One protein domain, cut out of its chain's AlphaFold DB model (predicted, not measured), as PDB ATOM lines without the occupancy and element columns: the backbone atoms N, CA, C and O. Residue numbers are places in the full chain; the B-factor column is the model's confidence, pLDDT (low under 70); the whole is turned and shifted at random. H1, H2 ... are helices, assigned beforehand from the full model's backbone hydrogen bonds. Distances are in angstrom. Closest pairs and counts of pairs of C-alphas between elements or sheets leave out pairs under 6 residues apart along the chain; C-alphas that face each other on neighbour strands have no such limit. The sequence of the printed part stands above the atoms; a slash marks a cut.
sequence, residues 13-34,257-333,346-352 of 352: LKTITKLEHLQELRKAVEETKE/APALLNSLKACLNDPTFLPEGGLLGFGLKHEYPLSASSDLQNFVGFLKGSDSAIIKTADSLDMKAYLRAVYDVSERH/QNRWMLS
ATOM      1  N   LEU A  13      57.631 141.327  -0.859       47.53
ATOM      2  CA  LEU A  13      56.390 142.062  -0.565       47.53
ATOM      3  C   LEU A  13      55.326 141.206   0.151       47.53
ATOM      4  O   LEU A  13      54.392 141.758   0.729       47.53
ATOM      5  N   LYS A  14      55.442 139.868   0.120       49.34
ATOM      6  CA  LYS A  14      54.536 138.949   0.836       49.34
ATOM      7  C   LYS A  14      54.948 138.693   2.287       49.34
ATOM      8  O   LYS A  14      54.168 138.129   3.048       49.34
ATOM      9  N   THR A  15      56.143 139.116   2.670       52.34
ATOM     10  CA  THR A  15      56.664 139.061   4.035       52.34
ATOM     11  C   THR A  15      56.719 140.477   4.585       52.34
ATOM     12  O   THR A  15      57.313 141.358   3.983       52.34
ATOM     13  N   ILE A  16      56.158 140.713   5.770       61.00
ATOM     14  CA  ILE A  16      56.192 142.027   6.452       61.00
ATOM     15  C   ILE A  16      57.634 142.437   6.860       61.00
ATOM     16  O   ILE A  16      57.880 143.531   7.360       61.00
ATOM     17  N   THR A  17      58.620 141.581   6.582       68.56
ATOM     18  CA  THR A  17      60.037 141.820   6.859       68.56
ATOM     19  C   THR A  17      60.621 142.844   5.895       68.56
ATOM     20  O   THR A  17      60.663 142.629   4.684       68.56
ATOM     21  N   LYS A  18      61.115 143.957   6.442       78.75
ATOM     22  CA  LYS A  18      61.829 144.980   5.673       78.75
ATOM     23  C   LYS A  18      63.098 144.402   5.047       78.75
ATOM     24  O   LYS A  18      63.840 143.673   5.703       78.75
ATOM     25  N   LEU A  19      63.383 144.805   3.807       81.62
ATOM     26  CA  LEU A  19      64.613 144.440   3.095       81.62
ATOM     27  C   LEU A  19      65.878 144.813   3.889       81.62
ATOM     28  O   LEU A  19      66.857 144.076   3.848       81.62
ATOM     29  N   GLU A  20      65.830 145.910   4.646       83.75
ATOM     30  CA  GLU A  20      66.917 146.382   5.514       83.75
ATOM     31  C   GLU A  20      67.364 145.306   6.518       83.75
ATOM     32  O   GLU A  20      68.558 145.055   6.642       83.75
ATOM     33  N   HIS A  21      66.428 144.579   7.145       84.94
ATOM     34  CA  HIS A  21      66.763 143.492   8.074       84.94
ATOM     35  C   HIS A  21      67.516 142.354   7.370       84.94
ATOM     36  O   HIS A  21      68.492 141.822   7.893       84.94
ATOM     37  N   LEU A  22      67.106 141.998   6.148       86.88
ATOM     38  CA  LEU A  22      67.791 140.967   5.361       86.88
ATOM     39  C   LEU A  22      69.187 141.424   4.918       86.88
ATOM     40  O   LEU A  22      70.120 140.621   4.896       86.88
ATOM     41  N   GLN A  23      69.347 142.707   4.589       87.06
ATOM     42  CA  GLN A  23      70.641 143.296   4.239       87.06
ATOM     43  C   GLN A  23      71.595 143.338   5.438       87.06
ATOM     44  O   GLN A  23      72.772 143.019   5.282       87.06
ATOM     45  N   GLU A  24      71.101 143.672   6.631       88.62
ATOM     46  CA  GLU A  24      71.889 143.634   7.866       88.62
ATOM     47  C   GLU A  24      72.345 142.217   8.207       88.62
ATOM     48  O   GLU A  24      73.521 142.011   8.509       88.62
ATOM     49  N   LEU A  25      71.452 141.229   8.101       89.69
ATOM     50  CA  LEU A  25      71.799 139.822   8.309       89.69
ATOM     51  C   LEU A  25      72.839 139.346   7.298       89.69
ATOM     52  O   LEU A  25      73.832 138.738   7.688       89.69
ATOM     53  N   ARG A  26      72.657 139.671   6.013       89.00
ATOM     54  CA  ARG A  26      73.632 139.356   4.965       89.00
ATOM     55  C   ARG A  26      75.002 139.948   5.285       89.00
ATOM     56  O   ARG A  26      75.990 139.222   5.260       89.00
ATOM     57  N   LYS A  27      75.056 141.236   5.623       88.88
ATOM     58  CA  LYS A  27      76.302 141.914   5.990       88.88
ATOM     59  C   LYS A  27      76.961 141.248   7.202       88.88
ATOM     60  O   LYS A  27      78.164 141.031   7.194       88.88
ATOM     61  N   ALA A  28      76.180 140.870   8.212       88.06
ATOM     62  CA  ALA A  28      76.698 140.201   9.401       88.06
ATOM     63  C   ALA A  28      77.259 138.792   9.106       88.06
ATOM     64  O   ALA A  28      78.252 138.386   9.714       88.06
ATOM     65  N   VAL A  29      76.670 138.059   8.151       86.38
ATOM     66  CA  VAL A  29      77.247 136.806   7.626       86.38
ATOM     67  C   VAL A  29      78.549 137.089   6.872       86.38
ATOM     68  O   VAL A  29      79.544 136.416   7.117       86.38
ATOM     69  N   GLU A  30      78.577 138.097   5.999       85.19
ATOM     70  CA  GLU A  30      79.762 138.466   5.207       85.19
ATOM     71  C   GLU A  30      80.935 138.957   6.080       85.19
ATOM     72  O   GLU A  30      82.093 138.706   5.754       85.19
ATOM     73  N   GLU A  31      80.656 139.601   7.218       84.19
ATOM     74  CA  GLU A  31      81.654 140.032   8.214       84.19
ATOM     75  C   GLU A  31      82.154 138.888   9.113       84.19
ATOM     76  O   GLU A  31      83.087 139.070   9.903       84.19
ATOM     77  N   THR A  32      81.551 137.699   9.017       79.12
ATOM     78  CA  THR A  32      81.970 136.539   9.800       79.12
ATOM     79  C   THR A  32      83.333 136.045   9.312       79.12
ATOM     80  O   THR A  32      83.545 135.753   8.138       79.12
ATOM     81  N   LYS A  33      84.287 135.961  10.240       70.75
ATOM     82  CA  LYS A  33      85.700 135.734   9.933       70.75
ATOM     83  C   LYS A  33      85.952 134.303   9.459       70.75
ATOM     84  O   LYS A  33      86.020 133.405  10.285       70.75
ATOM     85  N   GLU A  34      86.118 134.102   8.156       75.69
ATOM     86  CA  GLU A  34      86.342 132.776   7.565       75.69
ATOM     87  C   GLU A  34      87.588 132.065   8.116       75.69
ATOM     88  O   GLU A  34      88.621 132.687   8.399       75.69
ATOM     89  N   ALA A 257      80.750 134.468  15.726       79.12
ATOM     90  CA  ALA A 257      80.101 135.364  14.787       79.12
ATOM     91  C   ALA A 257      79.211 136.339  15.587       79.12
ATOM     92  O   ALA A 257      77.983 136.318  15.468       79.12
ATOM     93  N   PRO A 258      79.800 137.188  16.457       82.56
ATOM     94  CA  PRO A 258      79.035 138.046  17.362       82.56
ATOM     95  C   PRO A 258      78.165 139.058  16.612       82.56
ATOM     96  O   PRO A 258      77.081 139.389  17.086       82.56
ATOM     97  N   ALA A 259      78.604 139.523  15.436       87.31
ATOM     98  CA  ALA A 259      77.796 140.376  14.570       87.31
ATOM     99  C   ALA A 259      76.524 139.645  14.116       87.31
ATOM    100  O   ALA A 259      75.426 140.140  14.355       87.31
ATOM    101  N   LEU A 260      76.660 138.431  13.566       90.31
ATOM    102  CA  LEU A 260      75.528 137.619  13.113       90.31
ATOM    103  C   LEU A 260      74.568 137.285  14.257       90.31
ATOM    104  O   LEU A 260      73.359 137.458  14.114       90.31
ATOM    105  N   LEU A 261      75.102 136.869  15.409       89.88
ATOM    106  CA  LEU A 261      74.305 136.581  16.599       89.88
ATOM    107  C   LEU A 261      73.503 137.801  17.057       89.88
ATOM    108  O   LEU A 261      72.300 137.694  17.294       89.88
ATOM    109  N   ASN A 262      74.154 138.957  17.180       90.31
ATOM    110  CA  ASN A 262      73.501 140.177  17.645       90.31
ATOM    111  C   ASN A 262      72.469 140.688  16.636       90.31
ATOM    112  O   ASN A 262      71.374 141.064  17.050       90.31
ATOM    113  N   SER A 263      72.779 140.659  15.338       92.12
ATOM    114  CA  SER A 263      71.858 141.078  14.279       92.12
ATOM    115  C   SER A 263      70.635 140.169  14.193       92.12
ATOM    116  O   SER A 263      69.513 140.671  14.164       92.12
ATOM    117  N   LEU A 264      70.808 138.841  14.234       92.38
ATOM    118  CA  LEU A 264      69.672 137.916  14.223       92.38
ATOM    119  C   LEU A 264      68.835 138.045  15.492       92.38
ATOM    120  O   LEU A 264      67.612 138.116  15.415       92.38
ATOM    121  N   LYS A 265      69.474 138.183  16.656       92.31
ATOM    122  CA  LYS A 265      68.766 138.449  17.910       92.31
ATOM    123  C   LYS A 265      67.997 139.772  17.873       92.31
ATOM    124  O   LYS A 265      66.896 139.835  18.411       92.31
ATOM    125  N   ALA A 266      68.547 140.826  17.272       91.31
ATOM    126  CA  ALA A 266      67.849 142.099  17.106       91.31
ATOM    127  C   ALA A 266      66.628 141.946  16.188       91.31
ATOM    128  O   ALA A 266      65.541 142.365  16.575       91.31
ATOM    129  N   CYS A 267      66.787 141.256  15.053       90.81
ATOM    130  CA  CYS A 267      65.691 140.941  14.136       90.81
ATOM    131  C   CYS A 267      64.571 140.170  14.846       90.81
ATOM    132  O   CYS A 267      63.426 140.592  14.801       90.81
ATOM    133  N   LEU A 268      64.884 139.096  15.577       89.75
ATOM    134  CA  LEU A 268      63.878 138.298  16.297       89.75
ATOM    135  C   LEU A 268      63.143 139.070  17.408       89.75
ATOM    136  O   LEU A 268      62.054 138.668  17.807       89.75
ATOM    137  N   ASN A 269      63.728 140.154  17.928       89.69
ATOM    138  CA  ASN A 269      63.074 141.032  18.903       89.69
ATOM    139  C   ASN A 269      62.250 142.155  18.244       89.69
ATOM    140  O   ASN A 269      61.516 142.849  18.949       89.69
ATOM    141  N   ASP A 270      62.368 142.359  16.928       88.06
ATOM    142  CA  ASP A 270      61.561 143.324  16.186       88.06
ATOM    143  C   ASP A 270      60.207 142.687  15.815       88.06
ATOM    144  O   ASP A 270      60.167 141.732  15.038       88.06
ATOM    145  N   PRO A 271      59.069 143.219  16.300       85.31
ATOM    146  CA  PRO A 271      57.744 142.665  16.012       85.31
ATOM    147  C   PRO A 271      57.339 142.752  14.531       85.31
ATOM    148  O   PRO A 271      56.316 142.195  14.147       85.31
ATOM    149  N   THR A 272      58.090 143.473  13.697       85.00
ATOM    150  CA  THR A 272      57.880 143.566  12.244       85.00
ATOM    151  C   THR A 272      58.683 142.532  11.454       85.00
ATOM    152  O   THR A 272      58.431 142.328  10.265       85.00
ATOM    153  N   PHE A 273      59.640 141.856  12.088       84.75
ATOM    154  CA  PHE A 273      60.435 140.804  11.471       84.75
ATOM    155  C   PHE A 273      59.694 139.468  11.566       84.75
ATOM    156  O   PHE A 273      59.471 138.953  12.656       84.75
ATOM    157  N   LEU A 274      59.292 138.917  10.414       84.31
ATOM    158  CA  LEU A 274      58.494 137.686  10.301       84.31
ATOM    159  C   LEU A 274      57.367 137.584  11.365       84.31
ATOM    160  O   LEU A 274      57.348 136.627  12.137       84.31
ATOM    161  N   PRO A 275      56.412 138.537  11.418       82.12
ATOM    162  CA  PRO A 275      55.404 138.613  12.490       82.12
ATOM    163  C   PRO A 275      54.490 137.384  12.576       82.12
ATOM    164  O   PRO A 275      53.995 137.055  13.648       82.12
ATOM    165  N   GLU A 276      54.293 136.691  11.453       83.81
ATOM    166  CA  GLU A 276      53.519 135.445  11.356       83.81
ATOM    167  C   GLU A 276      54.424 134.193  11.375       83.81
ATOM    168  O   GLU A 276      53.988 133.082  11.072       83.81
ATOM    169  N   GLY A 277      55.712 134.365  11.687       82.44
ATOM    170  CA  GLY A 277      56.757 133.368  11.479       82.44
ATOM    171  C   GLY A 277      57.192 133.247  10.012       82.44
ATOM    172  O   GLY A 277      56.747 133.984   9.131       82.44
ATOM    173  N   GLY A 278      58.113 132.319   9.744       85.12
ATOM    174  CA  GLY A 278      58.624 132.058   8.397       85.12
ATOM    175  C   GLY A 278      59.910 131.232   8.384       85.12
ATOM    176  O   GLY A 278      60.370 130.773   9.428       85.12
ATOM    177  N   LEU A 279      60.470 131.053   7.185       84.88
ATOM    178  CA  LEU A 279      61.784 130.445   6.960       84.88
ATOM    179  C   LEU A 279      62.775 131.530   6.539       84.88
ATOM    180  O   LEU A 279      62.414 132.429   5.775       84.88
ATOM    181  N   LEU A 280      64.016 131.425   7.010       87.44
ATOM    182  CA  LEU A 280      65.096 132.333   6.642       87.44
ATOM    183  C   LEU A 280      66.135 131.570   5.821       87.44
ATOM    184  O   LEU A 280      66.809 130.676   6.320       87.44
ATOM    185  N   GLY A 281      66.240 131.949   4.549       86.94
ATOM    186  CA  GLY A 281      67.129 131.312   3.589       86.94
ATOM    187  C   GLY A 281      68.550 131.872   3.627       86.94
ATOM    188  O   GLY A 281      68.718 133.066   3.386       86.94
ATOM    189  N   PHE A 282      69.574 131.035   3.824       87.56
ATOM    190  CA  PHE A 282      70.977 131.433   3.620       87.56
ATOM    191  C   PHE A 282      71.636 130.603   2.527       87.56
ATOM    192  O   PHE A 282      71.686 129.380   2.628       87.56
ATOM    193  N   GLY A 283      72.172 131.256   1.496       86.56
ATOM    194  CA  GLY A 283      73.006 130.578   0.504       86.56
ATOM    195  C   GLY A 283      74.332 130.142   1.123       86.56
ATOM    196  O   GLY A 283      74.997 130.972   1.739       86.56
ATOM    197  N   LEU A 284      74.717 128.874   0.955       85.56
ATOM    198  CA  LEU A 284      76.023 128.408   1.427       85.56
ATOM    199  C   LEU A 284      77.147 128.971   0.555       85.56
ATOM    200  O   LEU A 284      77.040 128.980  -0.675       85.56
ATOM    201  N   LYS A 285      78.227 129.416   1.195       85.19
ATOM    202  CA  LYS A 285      79.393 130.014   0.539       85.19
ATOM    203  C   LYS A 285      80.395 128.971   0.053       85.19
ATOM    204  O   LYS A 285      81.031 129.182  -0.976       85.19
ATOM    205  N   HIS A 286      80.560 127.869   0.783       81.44
ATOM    206  CA  HIS A 286      81.625 126.896   0.518       81.44
ATOM    207  C   HIS A 286      81.158 125.713  -0.342       81.44
ATOM    208  O   HIS A 286      79.991 125.325  -0.336       81.44
ATOM    209  N   GLU A 287      82.099 125.086  -1.056       79.44
ATOM    210  CA  GLU A 287      81.859 123.816  -1.753       79.44
ATOM    211  C   GLU A 287      81.902 122.637  -0.760       79.44
ATOM    212  O   GLU A 287      82.774 122.557   0.120       79.44
ATOM    213  N   TYR A 288      80.980 121.685  -0.924       80.25
ATOM    214  CA  TYR A 288      80.872 120.484  -0.090       80.25
ATOM    215  C   TYR A 288      80.864 119.216  -0.950       80.25
ATOM    216  O   TYR A 288      80.171 119.188  -1.971       80.25
ATOM    217  N   PRO A 289      81.606 118.163  -0.556       68.00
ATOM    218  CA  PRO A 289      81.639 116.899  -1.281       68.00
ATOM    219  C   PRO A 289      80.360 116.099  -0.995       68.00
ATOM    220  O   PRO A 289      80.338 115.226  -0.136       68.00
ATOM    221  N   LEU A 290      79.275 116.437  -1.689       73.62
ATOM    222  CA  LEU A 290      77.985 115.757  -1.574       73.62
ATOM    223  C   LEU A 290      77.776 114.788  -2.740       73.62
ATOM    224  O   LEU A 290      77.999 115.134  -3.902       73.62
ATOM    225  N   SER A 291      77.281 113.591  -2.435       69.56
ATOM    226  CA  SER A 291      76.747 112.645  -3.417       69.56
ATOM    227  C   SER A 291      75.213 112.667  -3.414       69.56
ATOM    228  O   SER A 291      74.589 113.134  -2.463       69.56
ATOM    229  N   ALA A 292      74.575 112.123  -4.456       69.25
ATOM    230  CA  ALA A 292      73.109 112.026  -4.513       69.25
ATOM    231  C   ALA A 292      72.509 111.153  -3.390       69.25
ATOM    232  O   ALA A 292      71.334 111.287  -3.066       69.25
ATOM    233  N   SER A 293      73.315 110.266  -2.800       72.62
ATOM    234  CA  SER A 293      72.944 109.402  -1.675       72.62
ATOM    235  C   SER A 293      73.310 109.975  -0.303       72.62
ATOM    236  O   SER A 293      73.022 109.341   0.710       72.62
ATOM    237  N   SER A 294      73.976 111.130  -0.251       70.44
ATOM    238  CA  SER A 294      74.434 111.726   1.002       70.44
ATOM    239  C   SER A 294      73.249 112.269   1.813       70.44
ATOM    240  O   SER A 294      72.408 113.008   1.297       70.44
ATOM    241  N   ASP A 295      73.186 111.936   3.104       77.44
ATOM    242  CA  ASP A 295      72.190 112.501   4.020       77.44
ATOM    243  C   ASP A 295      72.593 113.923   4.431       77.44
ATOM    244  O   ASP A 295      73.479 114.121   5.264       77.44
ATOM    245  N   LEU A 296      71.905 114.913   3.858       76.50
ATOM    246  CA  LEU A 296      72.167 116.336   4.076       76.50
ATOM    247  C   LEU A 296      72.135 116.751   5.551       76.50
ATOM    248  O   LEU A 296      72.831 117.694   5.921       76.50
ATOM    249  N   GLN A 297      71.351 116.093   6.411       80.06
ATOM    250  CA  GLN A 297      71.294 116.513   7.816       80.06
ATOM    251  C   GLN A 297      72.564 116.133   8.580       80.06
ATOM    252  O   GLN A 297      73.001 116.892   9.442       80.06
ATOM    253  N   ASN A 298      73.234 115.041   8.204       72.56
ATOM    254  CA  ASN A 298      74.529 114.688   8.788       72.56
ATOM    255  C   ASN A 298      75.628 115.696   8.396       72.56
ATOM    256  O   ASN A 298      76.578 115.899   9.150       72.56
ATOM    257  N   PHE A 299      75.466 116.396   7.265       74.25
ATOM    258  CA  PHE A 299      76.411 117.412   6.787       74.25
ATOM    259  C   PHE A 299      76.366 118.740   7.535       74.25
ATOM    260  O   PHE A 299      77.321 119.510   7.444       74.25
ATOM    261  N   VAL A 300      75.328 118.995   8.337       76.88
ATOM    262  CA  VAL A 300      75.284 120.158   9.240       76.88
ATOM    263  C   VAL A 300      76.522 120.173  10.149       76.88
ATOM    264  O   VAL A 300      77.113 121.220  10.416       76.88
ATOM    265  N   GLY A 301      76.991 118.986  10.550       72.31
ATOM    266  CA  GLY A 301      78.212 118.807  11.327       72.31
ATOM    267  C   GLY A 301      79.507 119.194  10.600       72.31
ATOM    268  O   GLY A 301      80.504 119.433  11.280       72.31
ATOM    269  N   PHE A 302      79.497 119.299   9.273       76.00
ATOM    270  CA  PHE A 302      80.678 119.499   8.424       76.00
ATOM    271  C   PHE A 302      80.682 120.842   7.685       76.00
ATOM    272  O   PHE A 302      81.548 121.069   6.836       76.00
ATOM    273  N   LEU A 303      79.720 121.727   7.981       80.50
ATOM    274  CA  LEU A 303      79.711 123.075   7.421       80.50
ATOM    275  C   LEU A 303      81.004 123.810   7.779       80.50
ATOM    276  O   LEU A 303      81.553 123.623   8.865       80.50
ATOM    277  N   LYS A 304      81.484 124.622   6.839       78.31
ATOM    278  CA  LYS A 304      82.737 125.375   6.899       78.31
ATOM    279  C   LYS A 304      82.441 126.844   7.151       78.31
ATOM    280  O   LYS A 304      81.419 127.343   6.689       78.31
ATOM    281  N   GLY A 305      83.339 127.567   7.804       80.25
ATOM    282  CA  GLY A 305      83.306 129.015   7.654       80.25
ATOM    283  C   GLY A 305      82.073 129.701   8.257       80.25
ATOM    284  O   GLY A 305      81.481 129.259   9.251       80.25
ATOM    285  N   SER A 306      81.635 130.745   7.553       85.12
ATOM    286  CA  SER A 306      80.342 131.416   7.746       85.12
ATOM    287  C   SER A 306      79.129 130.472   7.671       85.12
ATOM    288  O   SER A 306      78.185 130.655   8.441       85.12
ATOM    289  N   ASP A 307      79.168 129.408   6.859       86.81
ATOM    290  CA  ASP A 307      78.077 128.421   6.778       86.81
ATOM    291  C   ASP A 307      77.864 127.710   8.124       86.81
ATOM    292  O   ASP A 307      76.733 127.526   8.579       86.81
ATOM    293  N   SER A 308      78.957 127.347   8.809       83.56
ATOM    294  CA  SER A 308      78.877 126.777  10.161       83.56
ATOM    295  C   SER A 308      78.417 127.798  11.192       83.56
ATOM    296  O   SER A 308      77.774 127.410  12.170       83.56
ATOM    297  N   ALA A 309      78.782 129.070  11.027       85.44
ATOM    298  CA  ALA A 309      78.393 130.118  11.957       85.44
ATOM    299  C   ALA A 309      76.876 130.336  11.950       85.44
ATOM    300  O   ALA A 309      76.292 130.479  13.020       85.44
ATOM    301  N   ILE A 310      76.232 130.263  10.779       88.50
ATOM    302  CA  ILE A 310      74.773 130.376  10.651       88.50
ATOM    303  C   ILE A 310      74.061 129.316  11.502       88.50
ATOM    304  O   ILE A 310      73.183 129.665  12.291       88.50
ATOM    305  N   ILE A 311      74.467 128.042  11.401       86.44
ATOM    306  CA  ILE A 311      73.883 126.951  12.206       86.44
ATOM    307  C   ILE A 311      74.078 127.199  13.695       86.44
ATOM    308  O   ILE A 311      73.118 127.168  14.455       86.44
ATOM    309  N   LYS A 312      75.312 127.492  14.113       83.94
ATOM    310  CA  LYS A 312      75.622 127.705  15.531       83.94
ATOM    311  C   LYS A 312      74.871 128.902  16.107       83.94
ATOM    312  O   LYS A 312      74.449 128.867  17.260       83.94
ATOM    313  N   THR A 313      74.693 129.959  15.317       87.62
ATOM    314  CA  THR A 313      73.874 131.109  15.700       87.62
ATOM    315  C   THR A 313      72.405 130.727  15.837       87.62
ATOM    316  O   THR A 313      71.808 131.082  16.852       87.62
ATOM    317  N   ALA A 314      71.842 129.977  14.888       88.38
ATOM    318  CA  ALA A 314      70.472 129.476  14.981       88.38
ATOM    319  C   ALA A 314      70.272 128.607  16.237       88.38
ATOM    320  O   ALA A 314      69.379 128.897  17.034       88.38
ATOM    321  N   ASP A 315      71.161 127.639  16.471       84.44
ATOM    322  CA  ASP A 315      71.137 126.763  17.649       84.44
ATOM    323  C   ASP A 315      71.206 127.574  18.957       84.44
ATOM    324  O   ASP A 315      70.447 127.322  19.889       84.44
ATOM    325  N   SER A 316      72.060 128.605  19.023       83.69
ATOM    326  CA  SER A 316      72.204 129.463  20.213       83.69
ATOM    327  C   SER A 316      70.988 130.351  20.518       83.69
ATOM    328  O   SER A 316      70.892 130.911  21.612       83.69
ATOM    329  N   LEU A 317      70.086 130.507  19.547       88.75
ATOM    330  CA  LEU A 317      68.832 131.255  19.658       88.75
ATOM    331  C   LEU A 317      67.612 130.319  19.709       88.75
ATOM    332  O   LEU A 317      66.491 130.779  19.502       88.75
ATOM    333  N   ASP A 318      67.826 129.021  19.965       86.62
ATOM    334  CA  ASP A 318      66.798 127.972  19.994       86.62
ATOM    335  C   ASP A 318      65.983 127.867  18.684       86.62
ATOM    336  O   ASP A 318      64.832 127.415  18.665       86.62
ATOM    337  N   MET A 319      66.577 128.271  17.557       87.00
ATOM    338  CA  MET A 319      65.984 128.125  16.230       87.00
ATOM    339  C   MET A 319      66.306 126.750  15.647       87.00
ATOM    340  O   MET A 319      67.406 126.228  15.795       87.00
ATOM    341  N   LYS A 320      65.350 126.174  14.916       85.62
ATOM    342  CA  LYS A 320      65.597 124.955  14.138       85.62
ATOM    343  C   LYS A 320      66.252 125.333  12.814       85.62
ATOM    344  O   LYS A 320      65.695 126.156  12.095       85.62
ATOM    345  N   ALA A 321      67.371 124.697  12.484       85.75
ATOM    346  CA  ALA A 321      68.069 124.890  11.219       85.75
ATOM    347  C   ALA A 321      68.128 123.588  10.411       85.75
ATOM    348  O   ALA A 321      68.337 122.511  10.973       85.75
ATOM    349  N   TYR A 322      67.966 123.685   9.087       83.44
ATOM    350  CA  TYR A 322      68.019 122.530   8.193       83.44
ATOM    351  C   TYR A 322      68.848 122.811   6.943       83.44
ATOM    352  O   TYR A 322      68.659 123.822   6.267       83.44
ATOM    353  N   LEU A 323      69.699 121.855   6.562       84.00
ATOM    354  CA  LEU A 323      70.346 121.895   5.250       84.00
ATOM    355  C   LEU A 323      69.359 121.449   4.158       84.00
ATOM    356  O   LEU A 323      68.715 120.397   4.292       84.00
ATOM    357  N   ARG A 324      69.222 122.235   3.082       83.25
ATOM    358  CA  ARG A 324      68.344 121.931   1.944       83.25
ATOM    359  C   ARG A 324      69.047 122.139   0.602       83.25
ATOM    360  O   ARG A 324      69.889 123.014   0.416       83.25
ATOM    361  N   ALA A 325      68.658 121.311  -0.359       78.88
ATOM    362  CA  ALA A 325      68.958 121.524  -1.764       78.88
ATOM    363  C   ALA A 325      67.878 122.414  -2.373       78.88
ATOM    364  O   ALA A 325      66.694 122.113  -2.221       78.88
ATOM    365  N   VAL A 326      68.273 123.484  -3.060       72.31
ATOM    366  CA  VAL A 326      67.335 124.322  -3.808       72.31
ATOM    367  C   VAL A 326      67.729 124.308  -5.274       72.31
ATOM    368  O   VAL A 326      68.873 124.576  -5.629       72.31
ATOM    369  N   TYR A 327      66.763 123.958  -6.116       67.88
ATOM    370  CA  TYR A 327      66.906 123.922  -7.564       67.88
ATOM    371  C   TYR A 327      66.033 125.020  -8.159       67.88
ATOM    372  O   TYR A 327      64.863 125.143  -7.792       67.88
ATOM    373  N   ASP A 328      66.586 125.805  -9.082       59.72
ATOM    374  CA  ASP A 328      65.786 126.743  -9.860       59.72
ATOM    375  C   ASP A 328      65.066 125.969 -10.973       59.72
ATOM    376  O   ASP A 328      65.676 125.473 -11.919       59.72
ATOM    377  N   VAL A 329      63.754 125.792 -10.820       54.69
ATOM    378  CA  VAL A 329      62.925 125.013 -11.755       54.69
ATOM    379  C   VAL A 329      62.418 125.883 -12.919       54.69
ATOM    380  O   VAL A 329      61.681 125.403 -13.778       54.69
ATOM    381  N   SER A 330      62.807 127.162 -12.988       49.19
ATOM    382  CA  SER A 330      62.258 128.118 -13.962       49.19
ATOM    383  C   SER A 330      62.724 127.925 -15.416       49.19
ATOM    384  O   SER A 330      62.129 128.506 -16.322       49.19
ATOM    385  N   GLU A 331      63.685 127.035 -15.695       45.06
ATOM    386  CA  GLU A 331      64.118 126.720 -17.071       45.06
ATOM    387  C   GLU A 331      63.382 125.541 -17.744       45.06
ATOM    388  O   GLU A 331      63.712 125.170 -18.873       45.06
ATOM    389  N   ARG A 332      62.346 124.949 -17.131       40.69
ATOM    390  CA  ARG A 332      61.550 123.888 -17.786       40.69
ATOM    391  C   ARG A 332      60.163 124.370 -18.185       40.69
ATOM    392  O   ARG A 332      59.225 124.361 -17.400       40.69
ATOM    393  N   HIS A 333      60.024 124.734 -19.457       37.38
ATOM    394  CA  HIS A 333      58.719 124.850 -20.104       37.38
ATOM    395  C   HIS A 333      58.093 123.454 -20.291       37.38
ATOM    396  O   HIS A 333      58.568 122.668 -21.111       37.38
ATOM    397  N   GLN A 346      73.882 124.311 -12.602       33.19
ATOM    398  CA  GLN A 346      74.602 124.984 -11.497       33.19
ATOM    399  C   GLN A 346      73.831 125.120 -10.166       33.19
ATOM    400  O   GLN A 346      72.881 125.888 -10.047       33.19
ATOM    401  N   ASN A 347      74.289 124.390  -9.146       33.97
ATOM    402  CA  ASN A 347      73.620 124.312  -7.850       33.97
ATOM    403  C   ASN A 347      73.986 125.511  -6.957       33.97
ATOM    404  O   ASN A 347      75.158 125.710  -6.639       33.97
ATOM    405  N   ARG A 348      72.979 126.257  -6.488       32.94
ATOM    406  CA  ARG A 348      73.074 127.148  -5.321       32.94
ATOM    407  C   ARG A 348      72.317 126.502  -4.165       32.94
ATOM    408  O   ARG A 348      71.115 126.282  -4.253       32.94
ATOM    409  N   TRP A 349      73.027 126.174  -3.092       42.25
ATOM    410  CA  TRP A 349      72.469 125.487  -1.924       42.25
ATOM    411  C   TRP A 349      71.972 126.511  -0.905       42.25
ATOM    412  O   TRP A 349      72.664 127.500  -0.670       42.25
ATOM    413  N   MET A 350      70.801 126.287  -0.303       34.59
ATOM    414  CA  MET A 350      70.243 127.169   0.727       34.59
ATOM    415  C   MET A 350      69.965 126.406   2.022       34.59
ATOM    416  O   MET A 350      69.404 125.312   2.016       34.59
ATOM    417  N   LEU A 351      70.308 127.020   3.147       33.34
ATOM    418  CA  LEU A 351      69.785 126.687   4.463       33.34
ATOM    419  C   LEU A 351      68.357 127.229   4.592       33.34
ATOM    420  O   LEU A 351      68.121 128.323   4.092       33.34
ATOM    421  N   SER A 352      67.431 126.509   5.230       35.31
ATOM    422  CA  SER A 352      66.055 126.977   5.499       35.31
ATOM    423  C   SER A 352      65.695 126.928   6.972       35.31
ATOM    424  O   SER A 352      66.019 125.873   7.579       35.31
TER     425      SER A 352
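What this domain is: This is residues 13 to 34, 257 to 333 and 346 to 352 of the 352 residues of the protein "Fe2OG dioxygenase domain-containing protein" of Sistotremastrum suecicum HHB10207 ss-3 (UniProt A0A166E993). With little regular structure, this is a pair of helices, H1 and H2, side by side, with H4 aslant where H1 ends and H2 begins, short H3 beyond H4, and long loops. The 106 printed residues have four named helices, H1 to H4 in chain order, and no named strand: all helix, with only 41 residues in named elements. The whole is compact, radius of gyration of the C-alphas 14.6 A, spans 40 by 37 by 22 A.

How they stand to each other: Start at the hub, H4, residues 305 to 316. Its residues 310 to 313 only just touch H2, residues 258 to 269, with 3 pairs of C-alphas within 8 A, the closest Leu 261 and Thr 313, 5.6 A. H2 touches H1, residues 19 to 30, at a shallow tilt of 23 degrees, opposite ways; the closest C-alphas are Ala 28 and Leu 260, 4.7 A. H3, residues 298 to 302, is apart from H1. Each O i to N i+4 pair is within hydrogen-bond range in H1 and H2, 7 of 8 in H4, and 0 of 1 in H3, where 2 of 2 i+3 pairs are.

Where its parts are: Find C-alpha 19 at (64.613, 144.440, 3.095); H1 runs 16.4 A from there. H2 spans 16.3 A, H3 7.8 A, and H4 16.8 A to C-alpha 316 at (72.204, 129.463, 20.213).

The domain as a whole: Cuts leave C-alpha gaps of 9.9 A from 34 to 257 and 18.1 A from 333 to 346. H2 to H3 is a long link. Confidence is under 70 in 22 residues, among them 327 to 333 and 346 to 352.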